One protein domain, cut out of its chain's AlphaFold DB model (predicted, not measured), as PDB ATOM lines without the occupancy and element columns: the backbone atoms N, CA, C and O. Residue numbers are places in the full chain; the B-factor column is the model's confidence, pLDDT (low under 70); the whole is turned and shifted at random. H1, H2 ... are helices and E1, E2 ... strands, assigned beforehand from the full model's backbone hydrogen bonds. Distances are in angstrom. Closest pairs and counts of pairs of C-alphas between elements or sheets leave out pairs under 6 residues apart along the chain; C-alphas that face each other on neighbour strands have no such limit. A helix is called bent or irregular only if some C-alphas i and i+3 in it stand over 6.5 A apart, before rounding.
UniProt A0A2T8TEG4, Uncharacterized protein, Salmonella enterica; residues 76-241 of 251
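Overview. This is residues 76 to 241 of the 251 residues of an uncharacterized protein of Salmonella enterica (UniProt A0A2T8TEG4). Two groups of parts sit end to end, and one long helix, H7, runs along a side of the whole and joins them. One group is a cluster of helices, H1, H2, H3, H4 and H6; the other holds the strand hairpin E1 and E2, the crossed helices H5 and H8, and two long links. H7 packs on H6 in the first group and on H5 in the second, while the last residues of H4 reach E1. The printed part has 166 residues, with eight named helices and two named strands in the order H1 H2 H3 H4 H5 E1 E2 H6 H7 H8; the sheet E1 - E2 is antiparallel and the class is mostly helix. The whole is compact, with a radius of gyration of the C-alphas of 16.8 A, and only just elongated, with spans of 47 by 31 by 29 A.

Arrangement. H1, residues 76 to 94, and H2, residues 96 to 101, touch only at the corner, and only just, with 3 pairs of C-alphas within 8 A; the closest C-alphas are those of Met 92 and Leu 99, 6.9 A apart. With residues 84 to 92 alone, H1 touches H3, residues 103 to 111, at a steep tilt of 52 degrees, opposite ways; the closest C-alphas, of Ile 88 and Val 110, are 6.3 A apart. With residues 76 to 84 alone, H1 touches H4, residues 114 to 124, at a shallow tilt of 17 degrees, opposite ways; the closest C-alphas, of Ile 84 and Ile 116, are 6.7 A apart. H5, residues 143 to 153, is apart from H4. The strands E1, residues 166 to 171, and E2, residues 174 to 179, form a hairpin; N 167 and O 178 are 2.8 A apart and N 176 and O 169 are 2.9 A apart, both within hydrogen-bond range. The closest C-alphas of H4 and E1, of Met 124 and Gly 167, are 4.4 A apart. With residues 77 to 84 alone, H1 touches H6, residues 182 to 189, the same way at a shallow tilt of 32 degrees; the closest C-alphas, of Phe 81 and Ile 184, are 5.9 A apart. H7, residues 195 to 217, touches H6 with residues 204 to 212 alone, at a steep tilt of 54 degrees, opposite ways; the closest C-alphas, of Pro 182 and Leu 208, are 5.2 A apart. With residues 211 to 215 alone, H7 touches H5, where the C-alphas of Ile 152 and Asp 211 are the closest at 5.3 A. H8, residues 219 to 232, touches H5 about perpendicular at 76 degrees, with the closest C-alphas, of Leu 149 and Ile 222, 6.3 A apart. Every O i to N i+4 pair is within hydrogen-bond range in H1, H2, H3, H4 and H6, against 4 of 7 in H5, 17 of 19 in H7 and 8 of 10 in H8.

Along the chain. H1 starts at C-alpha 76, (474.529, 422.319, 411.323), and is 27.2 A long. H7 starts at C-alpha 195, (466.725, 431.875, 385.657), and is 33.3 A long; it has a kink of 25 degrees near residue 202. H7 is irregular, with C-alphas 196 and 199 7.7 A apart, and H5 only just so, with C-alphas 148 and 151 6.9 A apart. H8 is 19.7 A long and ends at C-alpha 232, (497.385, 404.760, 405.207).

Size, cuts and confidence. The two C-alphas farthest apart, of Trp 94 and Thr 142, are 50.2 A apart. The printed part has no cut. The links from H4 to H5, 18 residues, and from H5 to E1, 12 residues, are long. Residues 135 to 136 in the first of these pair with residues 239 to 240, parallel. The mean pLDDT of the printed part is 96.8, and no printed residue is under 70.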
ATOM      1  N   GLU A  76     473.154 421.930 411.623       91.00
ATOM      2  CA  GLU A  76     474.529 422.319 411.323       91.00
ATOM      3  C   GLU A  76     474.688 422.585 409.818       91.00
ATOM      4  O   GLU A  76     475.105 423.674 409.422       91.00
ATOM      5  N   GLU A  77     474.222 421.659 408.973       93.69
ATOM      6  CA  GLU A  77     474.224 421.827 407.512       93.69
ATOM      7  C   GLU A  77     473.386 423.029 407.074       93.69
ATOM      8  O   GLU A  77     473.807 423.806 406.217       93.69
ATOM      9  N   ARG A  78     472.213 423.229 407.685       93.19
ATOM     10  CA  ARG A  78     471.342 424.367 407.372       93.19
ATOM     11  C   ARG A  78     471.977 425.703 407.763       93.19
ATOM     12  O   ARG A  78     471.775 426.696 407.066       93.19
ATOM     13  N   GLN A  79     472.725 425.746 408.864       92.94
ATOM     14  CA  GLN A  79     473.465 426.941 409.264       92.94
ATOM     15  C   GLN A  79     474.580 427.255 408.260       92.94
ATOM     16  O   GLN A  79     474.672 428.397 407.810       92.94
ATOM     17  N   LEU A  80     475.368 426.254 407.857       96.44
ATOM     18  CA  LEU A  80     476.412 426.436 406.846       96.44
ATOM     19  C   LEU A  80     475.825 426.846 405.486       96.44
ATOM     20  O   LEU A  80     476.337 427.755 404.836       96.44
ATOM     21  N   PHE A  81     474.713 426.232 405.077       97.31
ATOM     22  CA  PHE A  81     473.972 426.608 403.872       97.31
ATOM     23  C   PHE A  81     473.620 428.102 403.866       97.31
ATOM     24  O   PHE A  81     473.902 428.797 402.889       97.31
ATOM     25  N   LEU A  82     473.064 428.614 404.971       95.12
ATOM     26  CA  LEU A  82     472.707 430.027 405.097       95.12
ATOM     27  C   LEU A  82     473.933 430.950 405.082       95.12
ATOM     28  O   LEU A  82     473.889 431.978 404.414       95.12
ATOM     29  N   GLN A  83     475.039 430.567 405.726       94.50
ATOM     30  CA  GLN A  83     476.296 431.331 405.663       94.50
ATOM     31  C   GLN A  83     476.823 431.446 404.225       94.50
ATOM     32  O   GLN A  83     477.264 432.515 403.797       94.50
ATOM     33  N   ILE A  84     476.734 430.369 403.438       96.94
ATOM     34  CA  ILE A  84     477.110 430.398 402.020       96.94
ATOM     35  C   ILE A  84     476.153 431.309 401.233       96.94
ATOM     36  O   ILE A  84     476.615 432.111 400.417       96.94
ATOM     37  N   CYS A  85     474.840 431.251 401.494       96.25
ATOM     38  CA  CYS A  85     473.864 432.164 400.886       96.25
ATOM     39  C   CYS A  85     474.169 433.637 401.193       96.25
ATOM     40  O   CYS A  85     474.073 434.471 400.293       96.25
ATOM     41  N   GLU A  86     474.557 433.965 402.428       92.88
ATOM     42  CA  GLU A  86     474.945 435.323 402.825       92.88
ATOM     43  C   GLU A  86     476.150 435.820 402.019       92.88
ATOM     44  O   GLU A  86     476.119 436.934 401.492       92.88
ATOM     45  N   VAL A  87     477.185 434.989 401.858       95.75
ATOM     46  CA  VAL A  87     478.383 435.359 401.088       95.75
ATOM     47  C   VAL A  87     478.076 435.498 399.598       95.75
ATOM     48  O   VAL A  87     478.496 436.485 398.990       95.75
ATOM     49  N   ILE A  88     477.302 434.581 399.007       93.56
ATOM     50  CA  ILE A  88     476.854 434.705 397.608       93.56
ATOM     51  C   ILE A  88     476.034 435.987 397.424       93.56
ATOM     52  O   ILE A  88     476.318 436.776 396.520       93.56
ATOM     53  N   GLY A  89     475.062 436.229 398.307       91.19
ATOM     54  CA  GLY A  89     474.212 437.415 398.275       91.19
ATOM     55  C   GLY A  89     475.016 438.706 398.408       91.19
ATOM     56  O   GLY A  89     474.804 439.644 397.636       91.19
ATOM     57  N   ALA A  90     475.991 438.748 399.319       92.38
ATOM     58  CA  ALA A  90     476.877 439.895 399.496       92.38
ATOM     59  C   ALA A  90     477.716 440.169 398.240       92.38
ATOM     60  O   ALA A  90     477.788 441.318 397.800       92.38
ATOM     61  N   LYS A  91     478.302 439.130 397.628       91.88
ATOM     62  CA  LYS A  91     479.087 439.262 396.390       91.88
ATOM     63  C   LYS A  91     478.216 439.728 395.222       91.88
ATOM     64  O   LYS A  91     478.584 440.680 394.549       91.88
ATOM     65  N   MET A  92     477.031 439.152 395.024       91.06
ATOM     66  CA  MET A  92     476.117 439.577 393.953       91.06
ATOM     67  C   MET A  92     475.561 440.996 394.155       91.06
ATOM     68  O   MET A  92     475.307 441.692 393.175       91.06
ATOM     69  N   THR A  93     475.377 441.430 395.406       91.38
ATOM     70  CA  THR A  93     474.830 442.760 395.732       91.38
ATOM     71  C   THR A  93     475.873 443.861 395.576       91.38
ATOM     72  O   THR A  93     475.590 444.900 394.982       91.38
ATOM     73  N   TRP A  94     477.067 443.652 396.133       91.69
ATOM     74  CA  TRP A  94     478.091 444.695 396.239       91.69
ATOM     75  C   TRP A  94     479.173 444.609 395.164       91.69
ATOM     76  O   TRP A  94     479.874 445.594 394.953       91.69
ATOM     77  N   HIS A  95     479.275 443.467 394.480       91.88
ATOM     78  CA  HIS A  95     480.249 443.198 393.423       91.88
ATOM     79  C   HIS A  95     479.589 442.565 392.180       91.88
ATOM     80  O   HIS A  95     479.948 441.451 391.774       91.88
ATOM     81  N   PRO A  96     478.587 443.228 391.563       93.00
ATOM     82  CA  PRO A  96     477.877 442.683 390.404       93.00
ATOM     83  C   PRO A  96     478.796 442.405 389.203       93.00
ATOM     84  O   PRO A  96     478.468 441.558 388.369       93.00
ATOM     85  N   GLU A  97     479.953 443.067 389.119       94.75
ATOM     86  CA  GLU A  97     480.988 442.837 388.108       94.75
ATOM     87  C   GLU A  97     481.482 441.383 388.073       94.75
ATOM     88  O   GLU A  97     481.779 440.870 386.994       94.75
ATOM     89  N   LEU A  98     481.491 440.683 389.216       92.88
ATOM     90  CA  LEU A  98     481.942 439.291 389.294       92.88
ATOM     91  C   LEU A  98     481.049 438.368 388.463       92.88
ATOM     92  O   LEU A  98     481.542 437.500 387.748       92.88
ATOM     93  N   LEU A  99     479.730 438.568 388.546       91.88
ATOM     94  CA  LEU A  99     478.760 437.786 387.781       91.88
ATOM     95  C   LEU A  99     478.690 438.234 386.315       91.88
ATOM     96  O   LEU A  99     478.428 437.401 385.448       91.88
ATOM     97  N   GLN A 100     478.933 439.522 386.035       90.62
ATOM     98  CA  GLN A 100     479.030 440.036 384.663       90.62
ATOM     99  C   GLN A 100     480.204 439.415 383.902       90.62
ATOM    100  O   GLN A 100     480.078 439.164 382.705       90.62
ATOM    101  N   GLU A 101     481.323 439.154 384.583       94.69
ATOM    102  CA  GLU A 101     482.465 438.465 383.987       94.69
ATOM    103  C   GLU A 101     482.140 436.990 383.722       94.69
ATOM    104  O   GLU A 101     482.174 436.541 382.576       94.69
ATOM    105  N   SER A 102     481.822 436.224 384.772       95.50
ATOM    106  CA  SER A 102     481.336 434.848 384.642       95.50
ATOM    107  C   SER A 102     480.847 434.278 385.977       95.50
ATOM    108  O   SER A 102     481.287 434.678 387.052       95.50
ATOM    109  N   ILE A 103     480.028 433.220 385.925       94.69
ATOM    110  CA  ILE A 103     479.675 432.432 387.125       94.69
ATOM    111  C   ILE A 103     480.934 431.883 387.807       94.69
ATOM    112  O   ILE A 103     481.000 431.823 389.030       94.69
ATOM    113  N   SER A 104     481.944 431.490 387.029       96.31
ATOM    114  CA  SER A 104     483.204 430.965 387.560       96.31
ATOM    115  C   SER A 104     483.966 432.011 388.375       96.31
ATOM    116  O   SER A 104     484.587 431.655 389.372       96.31
ATOM    117  N   THR A 105     483.906 433.286 387.985       97.44
ATOM    118  CA  THR A 105     484.534 434.399 388.711       97.44
ATOM    119  C   THR A 105     483.817 434.648 390.038       97.44
ATOM    120  O   THR A 105     484.467 434.658 391.083       97.44
ATOM    121  N   LEU A 106     482.478 434.713 390.035       96.00
ATOM    122  CA  LEU A 106     481.686 434.761 391.272       96.00
ATOM    123  C   LEU A 106     481.983 433.561 392.183       96.00
ATOM    124  O   LEU A 106     482.198 433.728 393.382       96.00
ATOM    125  N   ARG A 107     482.018 432.350 391.620       97.88
ATOM    126  CA  ARG A 107     482.255 431.118 392.375       97.88
ATOM    127  C   ARG A 107     483.614 431.127 393.062       97.88
ATOM    128  O   ARG A 107     483.657 430.836 394.247       97.88
ATOM    129  N   LYS A 108     484.684 431.519 392.360       98.06
ATOM    130  CA  LYS A 108     486.032 431.644 392.943       98.06
ATOM    131  C   LYS A 108     486.056 432.576 394.154       98.06
ATOM    132  O   LYS A 108     486.689 432.264 395.152       98.06
ATOM    133  N   GLU A 109     485.333 433.691 394.093       97.88
ATOM    134  CA  GLU A 109     485.241 434.644 395.206       97.88
ATOM    135  C   GLU A 109     484.445 434.118 396.411       97.88
ATOM    136  O   GLU A 109     484.627 434.598 397.533       97.88
ATOM    137  N   VAL A 110     483.556 433.148 396.189       97.19
ATOM    138  CA  VAL A 110     482.774 432.481 397.239       97.19
ATOM    139  C   VAL A 110     483.556 431.304 397.823       97.19
ATOM    140  O   VAL A 110     483.708 431.227 399.038       97.19
ATOM    141  N   THR A 111     484.090 430.410 396.987       97.44
ATOM    142  CA  THR A 111     484.837 429.221 397.434       97.44
ATOM    143  C   THR A 111     486.221 429.569 397.983       97.44
ATOM    144  O   THR A 111     486.700 428.897 398.894       97.44
ATOM    145  N   GLY A 112     486.816 430.667 397.509       97.00
ATOM    146  CA  GLY A 112     488.045 431.251 398.046       97.00
ATOM    147  C   GLY A 112     487.838 432.136 399.282       97.00
ATOM    148  O   GLY A 112     488.814 432.620 399.857       97.00
ATOM    149  N   ASN A 113     486.594 432.365 399.726       97.94
ATOM    150  CA  ASN A 113     486.318 433.171 400.915       97.94
ATOM    151  C   ASN A 113     486.829 432.468 402.185       97.94
ATOM    152  O   ASN A 113     486.407 431.358 402.502       97.94
ATOM    153  N   ALA A 114     487.691 433.137 402.954       97.00
ATOM    154  CA  ALA A 114     488.334 432.550 404.132       97.00
ATOM    155  C   ALA A 114     487.346 432.066 405.212       97.00
ATOM    156  O   ALA A 114     487.591 431.035 405.834       97.00
ATOM    157  N   GLN A 115     486.230 432.774 405.424       95.94
ATOM    158  CA  GLN A 115     485.218 432.386 406.412       95.94
ATOM    159  C   GLN A 115     484.436 431.156 405.948       95.94
ATOM    160  O   GLN A 115     484.210 430.251 406.745       95.94
ATOM    161  N   ILE A 116     484.087 431.083 404.657       97.94
ATOM    162  CA  ILE A 116     483.427 429.900 404.084       97.94
ATOM    163  C   ILE A 116     484.368 428.696 404.107       97.94
ATOM    164  O   ILE A 116     483.955 427.619 404.527       97.94
ATOM    165  N   LYS A 117     485.645 428.873 403.740       98.12
ATOM    166  CA  LYS A 117     486.653 427.811 403.865       98.12
ATOM    167  C   LYS A 117     486.737 427.294 405.299       98.12
ATOM    168  O   LYS A 117     486.627 426.092 405.506       98.12
ATOM    169  N   ALA A 118     486.882 428.187 406.278       97.75
ATOM    170  CA  ALA A 118     486.953 427.801 407.683       97.75
ATOM    171  C   ALA A 118     485.690 427.051 408.139       97.75
ATOM    172  O   ALA A 118     485.814 425.962 408.684       97.75
ATOM    173  N   ALA A 119     484.495 427.573 407.847       98.06
ATOM    174  CA  ALA A 119     483.235 426.968 408.279       98.06
ATOM    175  C   ALA A 119     482.975 425.591 407.640       98.06
ATOM    176  O   ALA A 119     482.510 424.669 408.308       98.06
ATOM    177  N   VAL A 120     483.304 425.421 406.352       98.50
ATOM    178  CA  VAL A 120     483.154 424.127 405.666       98.50
ATOM    179  C   VAL A 120     484.121 423.089 406.241       98.50
ATOM    180  O   VAL A 120     483.705 421.958 406.495       98.50
ATOM    181  N   TYR A 121     485.386 423.452 406.472       98.56
ATOM    182  CA  TYR A 121     486.365 422.540 407.074       98.56
ATOM    183  C   TYR A 121     486.042 422.238 408.541       98.56
ATOM    184  O   TYR A 121     486.093 421.078 408.926       98.56
ATOM    185  N   GLU A 122     485.620 423.221 409.336       98.19
ATOM    186  CA  GLU A 122     485.190 423.004 410.725       98.19
ATOM    187  C   GLU A 122     484.035 421.996 410.813       98.19
ATOM    188  O   GLU A 122     484.044 421.120 411.672       98.19
ATOM    189  N   MET A 123     483.070 422.068 409.889       98.00
ATOM    190  CA  MET A 123     481.940 421.136 409.863       98.00
ATOM    191  C   MET A 123     482.325 419.739 409.353       98.00
ATOM    192  O   MET A 123     481.844 418.736 409.875       98.00
ATOM    193  N   MET A 124     483.138 419.660 408.296       98.38
ATOM    194  CA  MET A 124     483.363 418.407 407.563       98.38
ATOM    195  C   MET A 124     484.650 417.684 407.961       98.38
ATOM    196  O   MET A 124     484.698 416.461 407.893       98.38
ATOM    197  N   ARG A 125     485.711 418.416 408.301       98.50
ATOM    198  CA  ARG A 125     487.050 417.896 408.612       98.50
ATOM    199  C   ARG A 125     487.698 418.740 409.723       98.50
ATOM    200  O   ARG A 125     488.710 419.391 409.476       98.50
ATOM    201  N   PRO A 126     487.144 418.753 410.950       97.94
ATOM    202  CA  PRO A 126     487.532 419.702 412.001       97.94
ATOM    203  C   PRO A 126     489.011 419.640 412.416       97.94
ATOM    204  O   PRO A 126     489.550 420.624 412.913       97.94
ATOM    205  N   ALA A 127     489.670 418.493 412.228       97.69
ATOM    206  CA  ALA A 127     491.091 418.312 412.531       97.69
ATOM    207  C   ALA A 127     492.026 418.612 411.340       97.69
ATOM    208  O   ALA A 127     493.244 418.595 411.507       97.69
ATOM    209  N   GLU A 128     491.483 418.884 410.150       98.38
ATOM    210  CA  GLU A 128     492.244 419.191 408.937       98.38
ATOM    211  C   GLU A 128     492.171 420.689 408.625       98.38
ATOM    212  O   GLU A 128     491.091 421.263 408.476       98.38
ATOM    213  N   ALA A 129     493.327 421.339 408.499       96.62
ATOM    214  CA  ALA A 129     493.377 422.744 408.115       96.62
ATOM    215  C   ALA A 129     492.995 422.933 406.627       96.62
ATOM    216  O   ALA A 129     493.333 422.085 405.799       96.62
ATOM    217  N   PRO A 130     492.364 424.059 406.230       95.25
ATOM    218  CA  PRO A 130     492.028 424.329 404.826       95.25
ATOM    219  C   PRO A 130     493.218 424.406 403.854       95.25
ATOM    220  O   PRO A 130     493.012 424.438 402.641       95.25
ATOM    221  N   ASP A 131     494.438 424.525 404.374       94.38
ATOM    222  CA  ASP A 131     495.714 424.552 403.656       94.38
ATOM    223  C   ASP A 131     496.570 423.298 403.913       94.38
ATOM    224  O   ASP A 131     497.760 423.291 403.593       94.38
ATOM    225  N   HIS A 132     495.972 422.236 404.472       96.88
ATOM    226  CA  HIS A 132     496.631 420.946 404.667       96.88
ATOM    227  C   HIS A 132     497.296 420.485 403.355       96.88
ATOM    228  O   HIS A 132     496.652 420.519 402.305       96.88
ATOM    229  N   PRO A 133     498.573 420.067 403.371       97.56
ATOM    230  CA  PRO A 133     499.250 419.597 402.168       97.56
ATOM    231  C   PRO A 133     498.655 418.269 401.688       97.56
ATOM    232  O   PRO A 133     498.169 417.471 402.483       97.56
ATOM    233  N   LEU A 134     498.702 417.996 400.385       97.94
ATOM    234  CA  LEU A 134     498.260 416.694 399.886       97.94
ATOM    235  C   LEU A 134     499.157 415.562 400.406       97.94
ATOM    236  O   LEU A 134     500.361 415.751 400.589       97.94
ATOM    237  N   VAL A 135     498.570 414.377 400.564       98.38
ATOM    238  CA  VAL A 135     499.297 413.126 400.821       98.38
ATOM    239  C   VAL A 135     499.331 412.308 399.534       98.38
ATOM    240  O   VAL A 135     498.309 412.131 398.871       98.38
ATOM    241  N   GLU A 136     500.512 411.839 399.145       98.38
ATOM    242  CA  GLU A 136     500.702 411.143 397.873       98.38
ATOM    243  C   GLU A 136     499.991 409.779 397.868       98.38
ATOM    244  O   GLU A 136     500.073 409.013 398.829       98.38
ATOM    245  N   TRP A 137     499.290 409.481 396.776       98.25
ATOM    246  CA  TRP A 137     498.479 408.280 396.624       98.25
ATOM    247  C   TRP A 137     499.314 407.004 396.702       98.25
ATOM    248  O   TRP A 137     500.217 406.774 395.891       98.25
ATOM    249  N   GLN A 138     498.931 406.124 397.622       95.81
ATOM    250  CA  GLN A 138     499.438 404.761 397.719       95.81
ATOM    251  C   GLN A 138     498.298 403.798 397.393       95.81
ATOM    252  O   GLN A 138     497.403 403.582 398.210       95.81
ATOM    253  N   ASP A 139     498.315 403.225 396.183       95.31
ATOM    254  CA  ASP A 139     497.240 402.331 395.745       95.31
ATOM    255  C   ASP A 139     497.255 401.025 396.546       95.31
ATOM    256  O   ASP A 139     498.050 400.118 396.291       95.31
ATOM    257  N   SER A 140     496.359 400.943 397.525       94.38
ATOM    258  CA  SER A 140     496.097 399.744 398.318       94.38
ATOM    259  C   SER A 140     494.716 399.150 398.033       94.38
ATOM    260  O   SER A 140     494.236 398.345 398.836       94.38
ATOM    261  N   LEU A 141     494.041 399.597 396.966       97.81
ATOM    262  CA  LEU A 141     492.663 399.212 396.671       97.81
ATOM    263  C   LEU A 141     492.583 398.110 395.621       97.81
ATOM    264  O   LEU A 141     493.271 398.138 394.599       97.81
ATOM    265  N   THR A 142     491.668 397.170 395.836       98.12
ATOM    266  CA  THR A 142     491.261 396.226 394.786       98.12
ATOM    267  C   THR A 142     490.314 396.894 393.784       98.12
ATOM    268  O   THR A 142     489.725 397.941 394.056       98.12
ATOM    269  N   GLU A 143     490.111 396.278 392.618       98.00
ATOM    270  CA  GLU A 143     489.136 396.780 391.636       98.00
ATOM    271  C   GLU A 143     487.691 396.743 392.168       98.00
ATOM    272  O   GLU A 143     486.901 397.637 391.867       98.00
ATOM    273  N   ASP A 144     487.359 395.777 393.031       98.12
ATOM    274  CA  ASP A 144     486.057 395.723 393.705       98.12
ATOM    275  C   ASP A 144     485.874 396.905 394.670       98.12
ATOM    276  O   ASP A 144     484.794 397.493 394.740       98.12
ATOM    277  N   GLU A 145     486.934 397.304 395.380       98.44
ATOM    278  CA  GLU A 145     486.914 398.470 396.271       98.44
ATOM    279  C   GLU A 145     486.794 399.780 395.481       98.44
ATOM    280  O   GLU A 145     485.996 400.645 395.842       98.44
ATOM    281  N   LYS A 146     487.509 399.912 394.356       98.50
ATOM    282  CA  LYS A 146     487.368 401.064 393.448       98.50
ATOM    283  C   LYS A 146     485.950 401.156 392.878       98.50
ATOM    284  O   LYS A 146     485.370 402.241 392.852       98.50
ATOM    285  N   SER A 147     485.366 400.021 392.492       98.31
ATOM    286  CA  SER A 147     483.972 399.923 392.037       98.31
ATOM    287  C   SER A 147     482.976 400.298 393.143       98.31
ATOM    288  O   SER A 147     482.014 401.026 392.890       98.31
ATOM    289  N   MET A 148     483.231 399.886 394.390       98.44
ATOM    290  CA  MET A 148     482.418 400.275 395.548       98.44
ATOM    291  C   MET A 148     482.447 401.791 395.785       98.44
ATOM    292  O   MET A 148     481.405 402.394 396.036       98.44
ATOM    293  N   LEU A 149     483.621 402.415 395.656       98.62
ATOM    294  CA  LEU A 149     483.784 403.859 395.818       98.62
ATOM    295  C   LEU A 149     483.239 404.664 394.635       98.62
ATOM    296  O   LEU A 149     483.023 405.860 394.790       98.62
ATOM    297  N   ALA A 150     482.990 404.064 393.471       98.12
ATOM    298  CA  ALA A 150     482.606 404.798 392.266       98.12
ATOM    299  C   ALA A 150     481.351 405.677 392.456       98.12
ATOM    300  O   ALA A 150     481.255 406.758 391.875       98.12
ATOM    301  N   CYS A 151     480.401 405.268 393.309       97.44
ATOM    302  CA  CYS A 151     479.181 406.043 393.552       97.44
ATOM    303  C   CYS A 151     479.417 407.370 394.284       97.44
ATOM    304  O   CYS A 151     478.600 408.275 394.163       97.44
ATOM    305  N   ILE A 152     480.535 407.532 395.000       97.50
ATOM    306  CA  ILE A 152     480.796 408.783 395.722       97.50
ATOM    307  C   ILE A 152     481.292 409.896 394.797       97.50
ATOM    308  O   ILE A 152     481.399 411.040 395.237       97.50
ATOM    309  N   ASN A 153     481.548 409.601 393.517       97.62
ATOM    310  CA  ASN A 153     482.003 410.566 392.520       97.62
ATOM    311  C   ASN A 153     481.482 410.233 391.106       97.62
ATOM    312  O   ASN A 153     482.244 409.879 390.202       97.62
ATOM    313  N   ALA A 154     480.166 410.348 390.910       95.69
ATOM    314  CA  ALA A 154     479.500 410.232 389.610       95.69
ATOM    315  C   ALA A 154     479.793 408.933 388.822       95.69
ATOM    316  O   ALA A 154     479.851 408.945 387.589       95.69
ATOM    317  N   GLY A 155     479.970 407.811 389.523       95.25
ATOM    318  CA  GLY A 155     480.150 406.486 388.923       95.25
ATOM    319  C   GLY A 155     481.561 406.195 388.409       95.25
ATOM    320  O   GLY A 155     481.764 405.147 387.800       95.25
ATOM    321  N   ASN A 156     482.529 407.079 388.662       95.19
ATOM    322  CA  ASN A 156     483.928 406.882 388.293       95.19
ATOM    323  C   ASN A 156     484.815 406.778 389.537       95.19
ATOM    324  O   ASN A 156     484.468 407.270 390.612       95.19
ATOM    325  N   PHE A 157     485.985 406.166 389.364       98.06
ATOM    326  CA  PHE A 157     487.054 406.189 390.353       98.06
ATOM    327  C   PHE A 157     488.246 406.977 389.807       98.06
ATOM    328  O   PHE A 157     488.859 406.575 388.820       98.06
ATOM    329  N   GLU A 158     488.572 408.093 390.452       97.94
ATOM    330  CA  GLU A 158     489.756 408.900 390.143       97.94
ATOM    331  C   GLU A 158     490.389 409.377 391.459       97.94
ATOM    332  O   GLU A 158     489.801 410.236 392.133       97.94
ATOM    333  N   PRO A 159     491.575 408.856 391.843       97.56
ATOM    334  CA  PRO A 159     492.151 409.069 393.169       97.56
ATOM    335  C   PRO A 159     492.349 410.545 393.504       97.56
ATOM    336  O   PRO A 159     492.224 410.909 394.666       97.56
ATOM    337  N   THR A 160     492.586 411.414 392.517       98.31
ATOM    338  CA  THR A 160     492.796 412.854 392.750       98.31
ATOM    339  C   THR A 160     491.510 413.650 393.000       98.31
ATOM    340  O   THR A 160     491.597 414.839 393.306       98.31
ATOM    341  N   THR A 161     490.328 413.042 392.856       98.25
ATOM    342  CA  THR A 161     489.018 413.722 392.991       98.25
ATOM    343  C   THR A 161     487.992 412.971 393.832       98.25
ATOM    344  O   THR A 161     486.974 413.555 394.195       98.25
ATOM    345  N   GLN A 162     488.229 411.692 394.130       98.69
ATOM    346  CA  GLN A 162     487.224 410.807 394.713       98.69
ATOM    347  C   GLN A 162     486.672 411.290 396.058       98.69
ATOM    348  O   GLN A 162     485.525 411.011 396.395       98.69
ATOM    349  N   PHE A 163     487.476 412.018 396.829       98.69
ATOM    350  CA  PHE A 163     487.212 412.314 398.235       98.69
ATOM    351  C   PHE A 163     486.841 413.779 398.490       98.69
ATOM    352  O   PHE A 163     486.658 414.172 399.641       98.69
ATOM    353  N   CYS A 164     486.665 414.594 397.443       98.25
ATOM    354  CA  CYS A 164     486.346 416.026 397.567       98.25
ATOM    355  C   CYS A 164     485.006 416.319 398.269       98.25
ATOM    356  O   CYS A 164     484.802 417.414 398.784       98.25
ATOM    357  N   LYS A 165     484.101 415.335 398.329       98.69
ATOM    358  CA  LYS A 165     482.814 415.424 399.037       98.69
ATOM    359  C   LYS A 165     482.814 414.718 400.394       98.69
ATOM    360  O   LYS A 165     481.776 414.705 401.046       98.69
ATOM    361  N   ILE A 166     483.921 414.106 400.813       98.81
ATOM    362  CA  ILE A 166     483.977 413.289 402.033       98.81
ATOM    363  C   ILE A 166     484.531 414.104 403.202       98.81
ATOM    364  O   ILE A 166     485.610 414.701 403.107       98.81
ATOM    365  N   GLY A 167     483.779 414.110 404.299       98.75
ATOM    366  CA  GLY A 167     484.190 414.584 405.615       98.75
ATOM    367  C   GLY A 167     484.580 413.436 406.538       98.75
ATOM    368  O   GLY A 167     484.209 412.282 406.308       98.75
ATOM    369  N   TYR A 168     485.341 413.762 407.574       98.69
ATOM    370  CA  TYR A 168     485.793 412.840 408.606       98.69
ATOM    371  C   TYR A 168     486.125 413.579 409.897       98.69
ATOM    372  O   TYR A 168     486.697 414.668 409.885       98.69
ATOM    373  N   GLN A 169     485.813 412.947 411.024       97.50
ATOM    374  CA  GLN A 169     486.207 413.412 412.350       97.50
ATOM    375  C   GLN A 169     486.456 412.232 413.283       97.50
ATOM    376  O   GLN A 169     485.774 411.212 413.194       97.50
ATOM    377  N   GLU A 170     487.414 412.381 414.192       95.00
ATOM    378  CA  GLU A 170     487.698 411.378 415.214       95.00
ATOM    379  C   GLU A 170     486.886 411.660 416.480       95.00
ATOM    380  O   GLU A 170     486.987 412.734 417.078       95.00
ATOM    381  N   VAL A 171     486.099 410.678 416.915       92.38
ATOM    382  CA  VAL A 171     485.318 410.737 418.152       92.38
ATOM    383  C   VAL A 171     485.642 409.489 418.962       92.38
ATOM    384  O   VAL A 171     485.404 408.373 418.521       92.38
ATOM    385  N   GLN A 172     486.219 409.670 420.152       91.69
ATOM    386  CA  GLN A 172     486.601 408.566 421.052       91.69
ATOM    387  C   GLN A 172     487.562 407.530 420.425       91.69
ATOM    388  O   GLN A 172     487.601 406.381 420.852       91.69
ATOM    389  N   GLY A 173     488.383 407.953 419.459       87.94
ATOM    390  CA  GLY A 173     489.373 407.096 418.796       87.94
ATOM    391  C   GLY A 173     488.853 406.343 417.569       87.94
ATOM    392  O   GLY A 173     489.644 405.658 416.928       87.94
ATOM    393  N   GLU A 174     487.575 406.502 417.217       93.44
ATOM    394  CA  GLU A 174     486.990 406.004 415.969       93.44
ATOM    395  C   GLU A 174     486.796 407.163 414.983       93.44
ATOM    396  O   GLU A 174     486.410 408.269 415.376       93.44
ATOM    397  N   VAL A 175     487.067 406.922 413.698       97.62
ATOM    398  CA  VAL A 175     486.831 407.908 412.636       97.62
ATOM    399  C   VAL A 175     485.415 407.746 412.083       97.62
ATOM    400  O   VAL A 175     485.014 406.672 411.642       97.62
ATOM    401  N   ALA A 176     484.646 408.830 412.092       98.06
ATOM    402  CA  ALA A 176     483.310 408.878 411.514       98.06
ATOM    403  C   ALA A 176     483.349 409.632 410.183       98.06
ATOM    404  O   ALA A 176     483.690 410.814 410.157       98.06
ATOM    405  N   PHE A 177     482.962 408.965 409.094       98.69
ATOM    406  CA  PHE A 177     482.870 409.571 407.765       98.69
ATOM    407  C   PHE A 177     481.477 410.136 407.485       98.69
ATOM    408  O   PHE A 177     480.459 409.600 407.936       98.69
ATOM    409  N   SER A 178     481.428 411.192 406.682       98.12
ATOM    410  CA  SER A 178     480.197 411.783 406.158       98.12
ATOM    411  C   SER A 178     480.392 412.222 404.708       98.12
ATOM    412  O   SER A 178     481.515 412.410 404.243       98.12
ATOM    413  N   MET A 179     479.293 412.397 403.975       98.75
ATOM    414  CA  MET A 179     479.314 413.027 402.657       98.75
ATOM    415  C   MET A 179     478.691 414.418 402.748       98.75
ATOM    416  O   MET A 179     477.672 414.594 403.409       98.75
ATOM    417  N   MET A 180     479.288 415.398 402.071       98.69
ATOM    418  CA  MET A 180     478.781 416.764 402.000       98.69
ATOM    419  C   MET A 180     477.350 416.767 401.461       98.69
ATOM    420  O   MET A 180     477.091 416.215 400.389       98.69
ATOM    421  N   HIS A 181     476.446 417.446 402.170       98.62
ATOM    422  CA  HIS A 181     475.050 417.550 401.763       98.62
ATOM    423  C   HIS A 181     474.919 418.033 400.303       98.62
ATOM    424  O   HIS A 181     475.610 418.993 399.915       98.62
ATOM    425  N   PRO A 182     474.017 417.452 399.485       98.56
ATOM    426  CA  PRO A 182     473.869 417.815 398.076       98.56
ATOM    427  C   PRO A 182     473.617 419.304 397.846       98.56
ATOM    428  O   PRO A 182     474.218 419.886 396.949       98.56
ATOM    429  N   CYS A 183     472.797 419.950 398.682       98.25
ATOM    430  CA  CYS A 183     472.544 421.392 398.579       98.25
ATOM    431  C   CYS A 183     473.796 422.243 398.822       98.25
ATOM    432  O   CYS A 183     473.965 423.253 398.149       98.25
ATOM    433  N   ILE A 184     474.681 421.837 399.738       98.69
ATOM    434  CA  ILE A 184     475.926 422.562 400.035       98.69
ATOM    435  C   ILE A 184     476.912 422.375 398.877       98.69
ATOM    436  O   ILE A 184     477.417 423.358 398.337       98.69
ATOM    437  N   SER A 185     477.103 421.130 398.422       98.56
ATOM    438  CA  SER A 185     477.926 420.820 397.241       98.56
ATOM    439  C   SER A 185     477.439 421.576 396.000       98.56
ATOM    440  O   SER A 185     478.233 422.153 395.255       98.56
ATOM    441  N   TYR A 186     476.121 421.600 395.788       98.62
ATOM    442  CA  TYR A 186     475.480 422.325 394.697       98.62
ATOM    443  C   TYR A 186     475.757 423.827 394.793       98.62
ATOM    444  O   TYR A 186     476.208 424.426 393.815       98.62
ATOM    445  N   LEU A 187     475.529 424.423 395.967       97.94
ATOM    446  CA  LEU A 187     475.653 425.862 396.169       97.94
ATOM    447  C   LEU A 187     477.097 426.351 395.976       97.94
ATOM    448  O   LEU A 187     477.312 427.393 395.360       97.94
ATOM    449  N   LEU A 188     478.080 425.566 396.423       98.19
ATOM    450  CA  LEU A 188     479.502 425.875 396.256       98.19
ATOM    451  C   LEU A 188     479.975 425.700 394.806       98.19
ATOM    452  O   LEU A 188     480.678 426.560 394.278       98.19
ATOM    453  N   HIS A 189     479.593 424.605 394.141       97.75
ATOM    454  CA  HIS A 189     480.300 424.158 392.931       97.75
ATOM    455  C   HIS A 189     479.478 424.192 391.645       97.75
ATOM    456  O   HIS A 189     480.047 424.146 390.555       97.75
ATOM    457  N   SER A 190     478.150 424.269 391.737       97.88
ATOM    458  CA  SER A 190     477.246 424.118 390.583       97.88
ATOM    459  C   SER A 190     476.194 425.219 390.452       97.88
ATOM    460  O   SER A 190     475.591 425.331 389.387       97.88
ATOM    461  N   TYR A 191     475.993 426.047 391.479       97.94
ATOM    462  CA  TYR A 191     474.988 427.105 391.465       97.94
ATOM    463  C   TYR A 191     475.173 428.078 390.297       97.94
ATOM    464  O   TYR A 191     476.295 428.490 389.969       97.94
ATOM    465  N   SER A 192     474.038 428.438 389.700       97.00
ATOM    466  CA  SER A 192     473.894 429.482 388.693       97.00
ATOM    467  C   SER A 192     472.679 430.344 389.050       97.00
ATOM    468  O   SER A 192     471.579 429.791 389.174       97.00
ATOM    469  N   PRO A 193     472.834 431.676 389.177       93.94
ATOM    470  CA  PRO A 193     471.731 432.581 389.502       93.94
ATOM    471  C   PRO A 193     470.820 432.895 388.302       93.94
ATOM    472  O   PRO A 193     469.780 433.527 388.469       93.94
ATOM    473  N   PHE A 194     471.198 432.491 387.086       92.88
ATOM    474  CA  PHE A 194     470.443 432.799 385.872       92.88
ATOM    475  C   PHE A 194     469.185 431.931 385.760       92.88
ATOM    476  O   PHE A 194     469.253 430.701 385.825       92.88
ATOM    477  N   ALA A 195     468.019 432.558 385.598       89.50
ATOM    478  CA  ALA A 195     466.725 431.875 385.657       89.50
ATOM    479  C   ALA A 195     466.549 430.816 384.551       89.50
ATOM    480  O   ALA A 195     465.917 429.782 384.768       89.50
ATOM    481  N   GLU A 196     467.151 431.024 383.380       93.44
ATOM    482  CA  GLU A 196     467.129 430.073 382.268       93.44
ATOM    483  C   GLU A 196     467.883 428.764 382.568       93.44
ATOM    484  O   GLU A 196     467.645 427.752 381.908       93.44
ATOM    485  N   PHE A 197     468.731 428.745 383.604       92.06
ATOM    486  CA  PHE A 197     469.478 427.561 384.032       92.06
ATOM    487  C   PHE A 197     468.724 426.682 385.037       92.06
ATOM    488  O   PHE A 197     469.275 425.654 385.435       92.06
ATOM    489  N   LYS A 198     467.473 427.001 385.415       94.62
ATOM    490  CA  LYS A 198     466.685 426.184 386.363       94.62
ATOM    491  C   LYS A 198     466.721 424.673 386.056       94.62
ATOM    492  O   LYS A 198     467.061 423.907 386.957       94.62
ATOM    493  N   PRO A 199     466.478 424.202 384.813       96.25
ATOM    494  CA  PRO A 199     466.550 422.770 384.505       96.25
ATOM    495  C   PRO A 199     467.959 422.181 384.661       96.25
ATOM    496  O   PRO A 199     468.119 421.055 385.137       96.25
ATOM    497  N   THR A 200     468.992 422.936 384.282       97.44
ATOM    498  CA  THR A 200     470.396 422.521 384.410       97.44
ATOM    499  C   THR A 200     470.808 422.417 385.877       97.44
ATOM    500  O   THR A 200     471.422 421.425 386.271       97.44
ATOM    501  N   ASN A 201     470.404 423.389 386.696       97.00
ATOM    502  CA  ASN A 201     470.603 423.404 388.141       97.00
ATOM    503  C   ASN A 201     469.954 422.182 388.806       97.00
ATOM    504  O   ASN A 201     470.627 421.446 389.530       97.00
ATOM    505  N   SER A 202     468.688 421.902 388.479       97.88
ATOM    506  CA  SER A 202     467.978 420.698 388.933       97.88
ATOM    507  C   SER A 202     468.704 419.412 388.527       97.88
ATOM    508  O   SER A 202     468.786 418.466 389.309       97.88
ATOM    509  N   GLY A 203     469.275 419.372 387.317       98.25
ATOM    510  CA  GLY A 203     470.065 418.242 386.827       98.25
ATOM    511  C   GLY A 203     471.352 418.003 387.625       98.25
ATOM    512  O   GLY A 203     471.683 416.849 387.902       98.25
ATOM    513  N   PHE A 204     472.059 419.065 388.025       98.31
ATOM    514  CA  PHE A 204     473.223 418.952 388.909       98.31
ATOM    515  C   PHE A 204     472.829 418.459 390.299       98.31
ATOM    516  O   PHE A 204     473.422 417.496 390.786       98.31
ATOM    517  N   LEU A 205     471.798 419.056 390.905       98.25
ATOM    518  CA  LEU A 205     471.330 418.643 392.227       98.25
ATOM    519  C   LEU A 205     470.866 417.180 392.227       98.25
ATOM    520  O   LEU A 205     471.228 416.429 393.124       98.25
ATOM    521  N   LYS A 206     470.165 416.730 391.179       98.38
ATOM    522  CA  LYS A 206     469.745 415.329 391.042       98.38
ATOM    523  C   LYS A 206     470.928 414.355 391.031       98.38
ATOM    524  O   LYS A 206     470.839 413.297 391.644       98.38
ATOM    525  N   LYS A 207     472.026 414.694 390.344       98.31
ATOM    526  CA  LYS A 207     473.247 413.868 390.342       98.31
ATOM    527  C   LYS A 207     473.895 413.829 391.726       98.31
ATOM    528  O   LYS A 207     474.283 412.762 392.178       98.31
ATOM    529  N   LEU A 208     473.956 414.972 392.411       98.56
ATOM    530  CA  LEU A 208     474.490 415.053 393.772       98.56
ATOM    531  C   LEU A 208     473.636 414.259 394.771       98.56
ATOM    532  O   LEU A 208     474.196 413.541 395.593       98.56
ATOM    533  N   ASN A 209     472.304 414.326 394.662       98.31
ATOM    534  CA  ASN A 209     471.396 413.503 395.462       98.31
ATOM    535  C   ASN A 209     471.625 412.012 395.192       98.31
ATOM    536  O   ASN A 209     471.637 411.226 396.129       98.31
ATOM    537  N   GLN A 210     471.829 411.611 393.932       98.50
ATOM    538  CA  GLN A 210     472.091 410.211 393.595       98.50
ATOM    539  C   GLN A 210     473.378 409.701 394.257       98.50
ATOM    540  O   GLN A 210     473.329 408.691 394.953       98.50
ATOM    541  N   ASP A 211     474.493 410.427 394.114       98.56
ATOM    542  CA  ASP A 211     475.766 410.073 394.758       98.56
ATOM    543  C   ASP A 211     475.615 409.985 396.292       98.56
ATOM    544  O   ASP A 211     476.106 409.050 396.926       98.56
ATOM    545  N   TYR A 212     474.897 410.942 396.889       98.69
ATOM    546  CA  TYR A 212     474.635 410.994 398.329       98.69
ATOM    547  C   TYR A 212     473.779 409.822 398.814       98.69
ATOM    548  O   TYR A 212     474.107 409.186 399.818       98.69
ATOM    549  N   ASN A 213     472.713 409.497 398.089       98.44
ATOM    550  CA  ASN A 213     471.811 408.403 398.428       98.44
ATOM    551  C   ASN A 213     472.495 407.041 398.251       98.44
ATOM    552  O   ASN A 213     472.363 406.174 399.117       98.44
ATOM    553  N   ASP A 214     473.296 406.866 397.198       98.56
ATOM    554  CA  ASP A 214     474.073 405.643 396.981       98.56
ATOM    555  C   ASP A 214     475.164 405.454 398.041       98.56
ATOM    556  O   ASP A 214     475.392 404.326 398.490       98.56
ATOM    557  N   TYR A 215     475.814 406.543 398.470       98.75
ATOM    558  CA  TYR A 215     476.741 406.515 399.599       98.75
ATOM    559  C   TYR A 215     476.048 406.029 400.871       98.75
ATOM    560  O   TYR A 215     476.510 405.069 401.481       98.75
ATOM    561  N   HIS A 216     474.908 406.618 401.241       98.50
ATOM    562  CA  HIS A 216     474.182 406.226 402.452       98.50
ATOM    563  C   HIS A 216     473.651 404.789 402.383       98.50
ATOM    564  O   HIS A 216     473.722 404.063 403.376       98.50
ATOM    565  N   ALA A 217     473.203 404.337 401.209       98.44
ATOM    566  CA  ALA A 217     472.751 402.963 401.000       98.44
ATOM    567  C   ALA A 217     473.874 401.923 401.178       98.44
ATOM    568  O   ALA A 217     473.606 400.786 401.571       98.44
ATOM    569  N   LYS A 218     475.129 402.297 400.896       98.31
ATOM    570  CA  LYS A 218     476.306 401.410 400.955       98.31
ATOM    571  C   LYS A 218     477.319 401.830 402.023       98.31
ATOM    572  O   LYS A 218     478.444 401.328 402.024       98.31
ATOM    573  N   LYS A 219     476.921 402.708 402.949       98.50
ATOM    574  CA  LYS A 219     477.812 403.406 403.887       98.50
ATOM    575  C   LYS A 219     478.711 402.458 404.672       98.50
ATOM    576  O   LYS A 219     479.911 402.669 404.708       98.50
ATOM    577  N   ILE A 220     478.156 401.365 405.202       97.50
ATOM    578  CA  ILE A 220     478.922 400.349 405.950       97.50
ATOM    579  C   ILE A 220     480.091 399.770 405.141       97.50
ATOM    580  O   ILE A 220     481.142 399.498 405.707       97.50
ATOM    581  N   PHE A 221     479.932 399.576 403.830       98.31
ATOM    582  CA  PHE A 221     480.993 399.016 402.988       98.31
ATOM    583  C   PHE A 221     481.986 400.087 402.545       98.31
ATOM    584  O   PHE A 221     483.189 399.841 402.520       98.31
ATOM    585  N   ILE A 222     481.481 401.274 402.208       98.69
ATOM    586  CA  ILE A 222     482.309 402.404 401.784       98.69
ATOM    587  C   ILE A 222     483.200 402.873 402.935       98.69
ATOM    588  O   ILE A 222     484.399 403.039 402.734       98.69
ATOM    589  N   ASP A 223     482.649 403.030 404.137       98.62
ATOM    590  CA  ASP A 223     483.373 403.567 405.289       98.62
ATOM    591  C   ASP A 223     484.539 402.663 405.717       98.62
ATOM    592  O   ASP A 223     485.583 403.180 406.095       98.62
ATOM    593  N   VAL A 224     484.431 401.337 405.561       98.38
ATOM    594  CA  VAL A 224     485.557 400.406 405.795       98.38
ATOM    595  C   VAL A 224     486.721 400.685 404.837       98.38
ATOM    596  O   VAL A 224     487.892 400.618 405.216       98.38
ATOM    597  N   ILE A 225     486.416 401.011 403.580       98.69
ATOM    598  CA  ILE A 225     487.434 401.354 402.581       98.69
ATOM    599  C   ILE A 225     488.014 402.742 402.882       98.69
ATOM    600  O   ILE A 225     489.231 402.919 402.826       98.69
ATOM    601  N   LEU A 226     487.165 403.713 403.235       98.75
ATOM    602  CA  LEU A 226     487.597 405.061 403.609       98.75
ATOM    603  C   LEU A 226     488.497 405.046 404.848       98.75
ATOM    604  O   LEU A 226     489.516 405.727 404.844       98.75
ATOM    605  N   GLU A 227     488.180 404.241 405.865       98.56
ATOM    606  CA  GLU A 227     489.011 404.071 407.060       98.56
ATOM    607  C   GLU A 227     490.396 403.532 406.698       98.56
ATOM    608  O   GLU A 227     491.409 404.089 407.123       98.56
ATOM    609  N   LYS A 228     490.454 402.500 405.848       98.25
ATOM    610  CA  LYS A 228     491.727 401.958 405.357       98.25
ATOM    611  C   LYS A 228     492.572 403.049 404.699       98.25
ATOM    612  O   LYS A 228     493.745 403.184 405.036       98.25
ATOM    613  N   LEU A 229     491.978 403.819 403.785       98.56
ATOM    614  CA  LEU A 229     492.669 404.902 403.082       98.56
ATOM    615  C   LEU A 229     493.109 406.012 404.035       98.56
ATOM    616  O   LEU A 229     494.252 406.448 403.972       98.56
ATOM    617  N   TYR A 230     492.231 406.429 404.940       98.56
ATOM    618  CA  TYR A 230     492.508 407.451 405.941       98.56
ATOM    619  C   TYR A 230     493.726 407.084 406.798       98.56
ATOM    620  O   TYR A 230     494.634 407.893 406.979       98.56
ATOM    621  N   LEU A 231     493.791 405.839 407.275       97.69
ATOM    622  CA  LEU A 231     494.897 405.361 408.107       97.69
ATOM    623  C   LEU A 231     496.217 405.221 407.334       97.69
ATOM    624  O   LEU A 231     497.277 405.433 407.921       97.69
ATOM    625  N   THR A 232     496.175 404.879 406.043       97.81
ATOM    626  CA  THR A 232     497.385 404.760 405.207       97.81
ATOM    627  C   THR A 232     497.860 406.086 404.614       97.81
ATOM    628  O   THR A 232     499.003 406.161 404.171       97.81
ATOM    629  N   HIS A 233     497.034 407.135 404.653       98.44
ATOM    630  CA  HIS A 233     497.338 408.463 404.110       98.44
ATOM    631  C   HIS A 233     497.364 409.524 405.215       98.44
ATOM    632  O   HIS A 233     496.709 410.558 405.129       98.44
ATOM    633  N   GLU A 234     498.130 409.246 406.273       97.69
ATOM    634  CA  GLU A 234     498.438 410.208 407.341       97.69
ATOM    635  C   GLU A 234     497.197 410.839 407.995       97.69
ATOM    636  O   GLU A 234     497.217 412.004 408.381       97.69
ATOM    637  N   ARG A 235     496.117 410.060 408.156       97.88
ATOM    638  CA  ARG A 235     494.845 410.533 408.728       97.88
ATOM    639  C   ARG A 235     494.215 411.661 407.900       97.88
ATOM    640  O   ARG A 235     493.628 412.596 408.446       97.88
ATOM    641  N   SER A 236     494.296 411.546 406.575       98.44
ATOM    642  CA  SER A 236     493.666 412.459 405.626       98.44
ATOM    643  C   SER A 236     493.148 411.716 404.390       98.44
ATOM    644  O   SER A 236     493.689 410.695 403.973       98.44
ATOM    645  N   LEU A 237     492.089 412.251 403.778       98.75
ATOM    646  CA  LEU A 237     491.675 411.894 402.418       98.75
ATOM    647  C   LEU A 237     491.956 413.029 401.423       98.75
ATOM    648  O   LEU A 237     491.521 412.958 400.270       98.75
ATOM    649  N   HIS A 238     492.715 414.060 401.817       98.62
ATOM    650  CA  HIS A 238     493.308 415.022 400.890       98.62
ATOM    651  C   HIS A 238     494.477 414.376 400.128       98.62
ATOM    652  O   HIS A 238     495.644 414.748 400.224       98.62
ATOM    653  N   ILE A 239     494.129 413.380 399.327       98.56
ATOM    654  CA  ILE A 239     495.066 412.551 398.584       98.56
ATOM    655  C   ILE A 239     495.385 413.222 397.247       98.56
ATOM    656  O   ILE A 239     494.493 413.781 396.598       98.56
ATOM    657  N   GLY A 240     496.639 413.188 396.820       98.06
ATOM    658  CA  GLY A 240     497.076 413.656 395.507       98.06
ATOM    659  C   GLY A 240     497.858 412.595 394.748       98.06
ATOM    660  O   GLY A 240     498.227 411.565 395.301       98.06
ATOM    661  N   LYS A 241     498.084 412.844 393.463       98.00
ATOM    662  CA  LYS A 241     498.962 412.034 392.621       98.00
ATOM    663  C   LYS A 241     499.819 412.955 391.764       98.00
ATOM    664  O   LYS A 241     499.292 413.902 391.177       98.00
TER     665      LYS A 241